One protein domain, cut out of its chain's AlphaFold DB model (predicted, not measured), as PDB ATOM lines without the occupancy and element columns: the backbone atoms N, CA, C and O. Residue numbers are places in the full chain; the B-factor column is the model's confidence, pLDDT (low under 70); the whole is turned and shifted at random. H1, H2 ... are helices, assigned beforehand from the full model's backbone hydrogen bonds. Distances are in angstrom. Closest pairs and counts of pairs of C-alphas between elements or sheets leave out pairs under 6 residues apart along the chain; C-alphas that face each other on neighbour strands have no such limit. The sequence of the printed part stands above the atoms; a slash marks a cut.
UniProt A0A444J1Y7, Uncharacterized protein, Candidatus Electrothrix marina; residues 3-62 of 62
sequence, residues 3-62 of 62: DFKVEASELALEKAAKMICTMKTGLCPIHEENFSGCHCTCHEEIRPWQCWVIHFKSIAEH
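Overview. This is residues 3 to 62 of the 62 residues of an uncharacterized protein of Candidatus Electrothrix marina (UniProt A0A444J1Y7). Two helices make a V, with the later part of the long H1 meeting H2 near its first residues, and a long loop, residues 24 to 47, joins them round the closed end. The first residues of H1, 3 to 9, stick out as a free arm. The printed part has 60 residues with two named helices, H1 then H2, and no named strand: all helix. It is compact, with a radius of gyration of the C-alphas of 11.5 A and spans of 33 by 24 by 20 A.

Along the chain. Find C-alpha 3 at (-21.532, 35.115, -5.598); from there H1, residues 3 to 23, runs 30.7 A. H2, residues 48 to 60, runs 18.9 A to C-alpha 60 at (-15.325, 19.060, 1.208).

Arrangement. Look at the C-alphas of Ala 17 and Trp 49, the closest of H1 and H2, 5.0 A apart. The helices touch, H1 with residues 13 to 21 alone. They run opposite ways at a steep tilt of 55 degrees. In both, every O i to N i+4 pair is within hydrogen-bond range.

Size, cuts and confidence. The C-alphas farthest apart, of Asp 3 and Glu 33, are 34.6 A apart. The printed part has no cut; the link is long, 24 residues. Model confidence is under 70 at residues 3 to 7, 33 to 42 and 61 to 62.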
ATOM      1  N   ASP A   3     -21.767  34.651  -6.978       55.22
ATOM      2  CA  ASP A   3     -21.532  35.115  -5.598       55.22
ATOM      3  C   ASP A   3     -22.536  34.566  -4.572       55.22
ATOM      4  O   ASP A   3     -22.160  34.030  -3.533       55.22
ATOM      5  N   PHE A   4     -23.829  34.589  -4.909       58.50
ATOM      6  CA  PHE A   4     -24.906  34.217  -3.982       58.50
ATOM      7  C   PHE A   4     -24.823  32.762  -3.484       58.50
ATOM      8  O   PHE A   4     -25.254  32.439  -2.378       58.50
ATOM      9  N   LYS A   5     -24.267  31.857  -4.301       60.41
ATOM     10  CA  LYS A   5     -24.154  30.434  -3.955       60.41
ATOM     11  C   LYS A   5     -22.998  30.173  -2.985       60.41
ATOM     12  O   LYS A   5     -23.094  29.255  -2.170       60.41
ATOM     13  N   VAL A   6     -21.936  30.976  -3.065       60.56
ATOM     14  CA  VAL A   6     -20.785  30.904  -2.156       60.56
ATOM     15  C   VAL A   6     -21.204  31.389  -0.769       60.56
ATOM     16  O   VAL A   6     -21.078  30.630   0.188       60.56
ATOM     17  N   GLU A   7     -21.848  32.556  -0.677       65.06
ATOM     18  CA  GLU A   7     -22.360  33.100   0.592       65.06
ATOM     19  C   GLU A   7     -23.346  32.153   1.296       65.06
ATOM     20  O   GLU A   7     -23.240  31.899   2.499       65.06
ATOM     21  N   ALA A   8     -24.289  31.572   0.545       72.00
ATOM     22  CA  ALA A   8     -25.249  30.620   1.100       72.00
ATOM     23  C   ALA A   8     -24.570  29.354   1.657       72.00
ATOM     24  O   ALA A   8     -25.026  28.794   2.656       72.00
ATOM     25  N   SER A   9     -23.475  28.918   1.028       78.06
ATOM     26  CA  SER A   9     -22.716  27.739   1.450       78.06
ATOM     27  C   SER A   9     -21.890  28.024   2.703       78.06
ATOM     28  O   SER A   9     -21.847  27.194   3.608       78.06
ATOM     29  N   GLU A  10     -21.297  29.215   2.813       83.44
ATOM     30  CA  GLU A  10     -20.562  29.624   4.013       83.44
ATOM     31  C   GLU A  10     -21.483  29.798   5.224       83.44
ATOM     32  O   GLU A  10     -21.172  29.310   6.312       83.44
ATOM     33  N   LEU A  11     -22.667  30.387   5.029       87.44
ATOM     34  CA  LEU A  11     -23.673  30.490   6.086       87.44
ATOM     35  C   LEU A  11     -24.201  29.113   6.519       87.44
ATOM     36  O   LEU A  11     -24.444  28.880   7.705       87.44
ATOM     37  N   ALA A  12     -24.398  28.194   5.569       88.69
ATOM     38  CA  ALA A  12     -24.811  26.826   5.871       88.69
ATOM     39  C   ALA A  12     -23.742  26.083   6.684       88.69
ATOM     40  O   ALA A  12     -24.073  25.450   7.689       88.69
ATOM     41  N   LEU A  13     -22.469  26.221   6.298       88.62
ATOM     42  CA  LEU A  13     -21.332  25.660   7.027       88.62
ATOM     43  C   LEU A  13     -21.253  26.217   8.444       88.62
ATOM     44  O   LEU A  13     -21.139  25.440   9.386       88.62
ATOM     45  N   GLU A  14     -21.381  27.534   8.619       91.38
ATOM     46  CA  GLU A  14     -21.378  28.159   9.942       91.38
ATOM     47  C   GLU A  14     -22.504  27.613  10.834       91.38
ATOM     48  O   GLU A  14     -22.266  27.250  11.990       91.38
ATOM     49  N   LYS A  15     -23.733  27.530  10.308       91.75
ATOM     50  CA  LYS A  15     -24.882  26.994  11.051       91.75
ATOM     51  C   LYS A  15     -24.660  25.541  11.457       91.75
ATOM     52  O   LYS A  15     -24.906  25.199  12.613       91.75
ATOM     53  N   ALA A  16     -24.164  24.713  10.540       90.50
ATOM     54  CA  ALA A  16     -23.822  23.325  10.830       90.50
ATOM     55  C   ALA A  16     -22.747  23.237  11.923       90.50
ATOM     56  O   ALA A  16     -22.905  22.491  12.887       90.50
ATOM     57  N   ALA A  17     -21.698  24.060  11.833       90.50
ATOM     58  CA  ALA A  17     -20.599  24.074  12.796       90.50
ATOM     59  C   ALA A  17     -21.069  24.469  14.193       90.50
ATOM     60  O   ALA A  17     -20.714  23.821  15.173       90.50
ATOM     61  N   LYS A  18     -21.904  25.507  14.295       91.06
ATOM     62  CA  LYS A  18     -22.505  25.928  15.566       91.06
ATOM     63  C   LYS A  18     -23.406  24.838  16.144       91.06
ATOM     64  O   LYS A  18     -23.351  24.591  17.344       91.06
ATOM     65  N   MET A  19     -24.192  24.158  15.308       91.75
ATOM     66  CA  MET A  19     -25.065  23.072  15.750       91.75
ATOM     67  C   MET A  19     -24.266  21.875  16.281       91.75
ATOM     68  O   MET A  19     -24.529  21.433  17.398       91.75
ATOM     69  N   ILE A  20     -23.252  21.403  15.544       89.81
ATOM     70  CA  ILE A  20     -22.375  20.319  16.013       89.81
ATOM     71  C   ILE A  20     -21.622  20.740  17.269       89.81
ATOM     72  O   ILE A  20     -21.593  19.987  18.236       89.81
ATOM     73  N   CYS A  21     -21.071  21.954  17.294       88.81
ATOM     74  CA  CYS A  21     -20.404  22.499  18.471       88.81
ATOM     75  C   CYS A  21     -21.316  22.429  19.704       88.81
ATOM     76  O   CYS A  21     -20.880  21.965  20.750       88.81
ATOM     77  N   THR A  22     -22.591  22.816  19.591       89.38
ATOM     78  CA  THR A  22     -23.567  22.687  20.686       89.38
ATOM     79  C   THR A  22     -23.813  21.227  21.072       89.38
ATOM     80  O   THR A  22     -23.798  20.901  22.257       89.38
ATOM     81  N   MET A  23     -23.998  20.332  20.097       88.19
ATOM     82  CA  MET A  23     -24.200  18.898  20.351       88.19
ATOM     83  C   MET A  23     -22.995  18.243  21.035       88.19
ATOM     84  O   MET A  23     -23.159  17.350  21.861       88.19
ATOM     85  N   LYS A  24     -21.788  18.709  20.714       86.81
ATOM     86  CA  LYS A  24     -20.513  18.261  21.280       86.81
ATOM     87  C   LYS A  24     -20.107  19.101  22.493       86.81
ATOM     88  O   LYS A  24     -18.923  19.244  22.763       86.81
ATOM     89  N   THR A  25     -21.067  19.711  23.195       87.81
ATOM     90  CA  THR A  25     -20.849  20.460  24.449       87.81
ATOM     91  C   THR A  25     -19.788  21.564  24.361       87.81
ATOM     92  O   THR A  25     -19.042  21.804  25.306       87.81
ATOM     93  N   GLY A  26     -19.691  22.238  23.217       83.44
ATOM     94  CA  GLY A  26     -18.695  23.278  22.973       83.44
ATOM     95  C   GLY A  26     -17.300  22.748  22.643       83.44
ATOM     96  O   GLY A  26     -16.353  23.526  22.652       83.44
ATOM     97  N   LEU A  27     -17.132  21.454  22.367       83.06
ATOM     98  CA  LEU A  27     -15.822  20.881  22.074       83.06
ATOM     99  C   LEU A  27     -15.389  21.149  20.631       83.06
ATOM    100  O   LEU A  27     -16.190  21.170  19.693       83.06
ATOM    101  N   CYS A  28     -14.082  21.339  20.471       84.62
ATOM    102  CA  CYS A  28     -13.404  21.408  19.181       84.62
ATOM    103  C   CYS A  28     -13.362  20.010  18.528       84.62
ATOM    104  O   CYS A  28     -13.217  19.026  19.265       84.62
ATOM    105  N   PRO A  29     -13.412  19.910  17.182       84.69
ATOM    106  CA  PRO A  29     -13.325  18.638  16.459       84.69
ATOM    107  C   PRO A  29     -12.037  17.850  16.715       84.69
ATOM    108  O   PRO A  29     -11.995  16.680  16.375       84.69
ATOM    109  N   ILE A  30     -11.023  18.429  17.373       80.06
ATOM    110  CA  ILE A  30      -9.818  17.708  17.826       80.06
ATOM    111  C   ILE A  30     -10.104  16.480  18.697       80.06
ATOM    112  O   ILE A  30      -9.256  15.604  18.811       80.06
ATOM    113  N   HIS A  31     -11.293  16.407  19.294       75.06
ATOM    114  CA  HIS A  31     -11.730  15.255  20.076       75.06
ATOM    115  C   HIS A  31     -12.414  14.163  19.235       75.06
ATOM    116  O   HIS A  31     -12.749  13.118  19.784       75.06
ATOM    117  N   GLU A  32     -12.646  14.377  17.935       77.00
ATOM    118  CA  GLU A  32     -13.184  13.345  17.047       77.00
ATOM    119  C   GLU A  32     -12.071  12.422  16.544       77.00
ATOM    120  O   GLU A  32     -11.009  12.878  16.123       77.00
ATOM    121  N   GLU A  33     -12.352  11.120  16.493       64.06
ATOM    122  CA  GLU A  33     -11.396  10.085  16.065       64.06
ATOM    123  C   GLU A  33     -10.870  10.279  14.628       64.06
ATOM    124  O   GLU A  33      -9.776   9.825  14.309       64.06
ATOM    125  N   ASN A  34     -11.617  10.987  13.772       65.69
ATOM    126  CA  ASN A  34     -11.278  11.231  12.363       65.69
ATOM    127  C   ASN A  34     -10.771  12.656  12.087       65.69
ATOM    128  O   ASN A  34     -10.828  13.131  10.951       65.69
ATOM    129  N   PHE A  35     -10.307  13.375  13.108       68.25
ATOM    130  CA  PHE A  35      -9.775  14.716  12.916       68.25
ATOM    131  C   PHE A  35      -8.291  14.687  12.542       68.25
ATOM    132  O   PHE A  35      -7.424  14.429  13.373       68.25
ATOM    133  N   SER A  36      -7.993  15.028  11.289       64.88
ATOM    134  CA  SER A  36      -6.637  15.111  10.722       64.88
ATOM    135  C   SER A  36      -5.770  16.239  11.305       64.88
ATOM    136  O   SER A  36      -4.595  16.353  10.958       64.88
ATOM    137  N   GLY A  37      -6.316  17.047  12.217       64.06
ATOM    138  CA  GLY A  37      -5.628  18.159  12.864       64.06
ATOM    139  C   GLY A  37      -6.252  19.501  12.499       64.06
ATOM    140  O   GLY A  37      -6.794  19.694  11.412       64.06
ATOM    141  N   CYS A  38      -6.207  20.450  13.435       66.88
ATOM    142  CA  CYS A  38      -6.759  21.769  13.176       66.88
ATOM    143  C   CYS A  38      -5.733  22.558  12.377       66.88
ATOM    144  O   CYS A  38      -4.649  22.842  12.879       66.88
ATOM    145  N   HIS A  39      -6.079  22.921  11.142       63.94
ATOM    146  CA  HIS A  39      -5.217  23.743  10.290       63.94
ATOM    147  C   HIS A  39      -5.004  25.147  10.871       63.94
ATOM    148  O   HIS A  39      -4.012  25.807  10.574       63.94
ATOM    149  N   CYS A  40      -5.920  25.595  11.727       60.75
ATOM    150  CA  CYS A  40      -5.728  26.772  12.552       60.75
ATOM    151  C   CYS A  40      -5.247  26.305  13.914       60.75
ATOM    152  O   CYS A  40      -5.909  25.492  14.555       60.75
ATOM    153  N   THR A  41      -4.125  26.828  14.386       61.97
ATOM    154  CA  THR A  41      -3.737  26.702  15.787       61.97
ATOM    155  C   THR A  41      -4.937  27.168  16.628       61.97
ATOM    156  O   THR A  41      -5.241  28.362  16.626       61.97
ATOM    157  N   CYS A  42      -5.722  26.250  17.222       68.06
ATOM    158  CA  CYS A  42      -6.883  26.652  18.025       68.06
ATOM    159  C   CYS A  42      -6.286  27.368  19.254       68.06
ATOM    160  O   CYS A  42      -5.703  26.732  20.128       68.06
ATOM    161  N   HIS A  43      -6.372  28.696  19.259       72.75
ATOM    162  CA  HIS A  43      -5.968  29.570  20.362       72.75
ATOM    163  C   HIS A  43      -7.205  30.006  21.150       72.75
ATOM    164  O   HIS A  43      -8.326  29.830  20.675       72.75
ATOM    165  N   GLU A  44      -7.022  30.610  22.324       73.50
ATOM    166  CA  GLU A  44      -8.116  31.044  23.218       73.50
ATOM    167  C   GLU A  44      -9.141  31.984  22.547       73.50
ATOM    168  O   GLU A  44     -10.299  32.049  22.961       73.50
ATOM    169  N   GLU A  45      -8.744  32.676  21.477       78.81
ATOM    170  CA  GLU A  45      -9.606  33.571  20.698       78.81
ATOM    171  C   GLU A  45     -10.481  32.842  19.662       78.81
ATOM    172  O   GLU A  45     -11.494  33.387  19.211       78.81
ATOM    173  N   ILE A  46     -10.132  31.605  19.291       80.00
ATOM    174  CA  ILE A  46     -10.893  30.814  18.322       80.00
ATOM    175  C   ILE A  46     -12.016  30.071  19.038       80.00
ATOM    176  O   ILE A  46     -11.809  29.227  19.909       80.00
ATOM    177  N   ARG A  47     -13.252  30.342  18.616       85.00
ATOM    178  CA  ARG A  47     -14.417  29.610  19.101       85.00
ATOM    179  C   ARG A  47     -14.410  28.186  18.532       85.00
ATOM    180  O   ARG A  47     -14.164  28.012  17.340       85.00
ATOM    181  N   PRO A  48     -14.800  27.169  19.314       85.88
ATOM    182  CA  PRO A  48     -14.803  25.772  18.867       85.88
ATOM    183  C   PRO A  48     -15.581  25.519  17.563       85.88
ATOM    184  O   PRO A  48     -15.128  24.748  16.719       85.88
ATOM    185  N   TRP A  49     -16.697  26.225  17.335       87.69
ATOM    186  CA  TRP A  49     -17.456  26.153  16.077       87.69
ATOM    187  C   TRP A  49     -16.651  26.612  14.848       87.69
ATOM    188  O   TRP A  49     -16.902  26.128  13.751       87.69
ATOM    189  N   GLN A  50     -15.663  27.498  15.001       86.88
ATOM    190  CA  GLN A  50     -14.789  27.907  13.897       86.88
ATOM    191  C   GLN A  50     -13.845  26.766  13.503       86.88
ATOM    192  O   GLN A  50     -13.698  26.496  12.313       86.88
ATOM    193  N   CYS A  51     -13.287  26.034  14.484       86.06
ATOM    194  CA  CYS A  51     -12.489  24.830  14.217       86.06
ATOM    195  C   CYS A  51     -13.359  23.758  13.482       86.06
ATOM    196  O   CYS A  51     -12.862  23.080  12.584       86.06
ATOM    197  N   TRP A  52     -14.679  23.683  13.740       86.81
ATOM    198  CA  TRP A  52     -15.629  22.845  12.972       86.81
ATOM    199  C   TRP A  52     -15.862  23.305  11.522       86.81
ATOM    200  O   TRP A  52     -15.929  22.465  10.629       86.81
ATOM    201  N   VAL A  53     -15.962  24.615  11.254       88.19
ATOM    202  CA  VAL A  53     -16.101  25.127   9.872       88.19
ATOM    203  C   VAL A  53     -14.904  24.703   9.024       88.19
ATOM    204  O   VAL A  53     -15.078  24.239   7.900       88.19
ATOM    205  N   ILE A  54     -13.694  24.839   9.569       84.69
ATOM    206  CA  ILE A  54     -12.452  24.455   8.886       84.69
ATOM    207  C   ILE A  54     -12.430  22.952   8.620       84.69
ATOM    208  O   ILE A  54     -12.095  22.537   7.514       84.69
ATOM    209  N   HIS A  55     -12.842  22.143   9.600       83.44
ATOM    210  CA  HIS A  55     -12.953  20.697   9.430       83.44
ATOM    211  C   HIS A  55     -13.882  20.322   8.269       83.44
ATOM    212  O   HIS A  55     -13.503  19.537   7.406       83.44
ATOM    213  N   PHE A  56     -15.071  20.926   8.193       85.25
ATOM    214  CA  PHE A  56     -15.996  20.664   7.089       85.25
ATOM    215  C   PHE A  56     -15.467  21.136   5.740       85.25
ATOM    216  O   PHE A  56     -15.661  20.439   4.748       85.25
ATOM    217  N   LYS A  57     -14.793  22.294   5.694       83.56
ATOM    218  CA  LYS A  57     -14.136  22.775   4.470       83.56
ATOM    219  C   LYS A  57     -13.067  21.776   4.009       83.56
ATOM    220  O   LYS A  57     -13.099  21.371   2.858       83.56
ATOM    221  N   SER A  58     -12.232  21.282   4.925       80.06
ATOM    222  CA  SER A  58     -11.213  20.268   4.630       80.06
ATOM    223  C   SER A  58     -11.803  18.940   4.137       80.06
ATOM    224  O   SER A  58     -11.240  18.346   3.224       80.06
ATOM    225  N   ILE A  59     -12.935  18.488   4.690       79.44
ATOM    226  CA  ILE A  59     -13.637  17.295   4.185       79.44
ATOM    227  C   ILE A  59     -14.204  17.545   2.783       79.44
ATOM    228  O   ILE A  59     -14.173  16.647   1.959       79.44
ATOM    229  N   ALA A  60     -14.734  18.738   2.507       76.88
ATOM    230  CA  ALA A  60     -15.325  19.060   1.208       76.88
ATOM    231  C   ALA A  60     -14.289  19.219   0.077       76.88
ATOM    232  O   ALA A  60     -14.661  19.166  -1.095       76.88
ATOM    233  N   GLU A  61     -13.018  19.447   0.417       69.38
ATOM    234  CA  GLU A  61     -11.896  19.519  -0.528       69.38
ATOM    235  C   GLU A  61     -11.269  18.143  -0.842       69.38
ATOM    236  O   GLU A  61     -10.419  18.057  -1.732       69.38
ATOM    237  N   HIS A  62     -11.702  17.076  -0.155       51.72
ATOM    238  CA  HIS A  62     -11.295  15.682  -0.376       51.72
ATOM    239  C   HIS A  62     -12.426  14.829  -0.962       51.72
ATOM    240  O   HIS A  62     -12.089  13.929  -1.767       51.72
TER     241      HIS A  62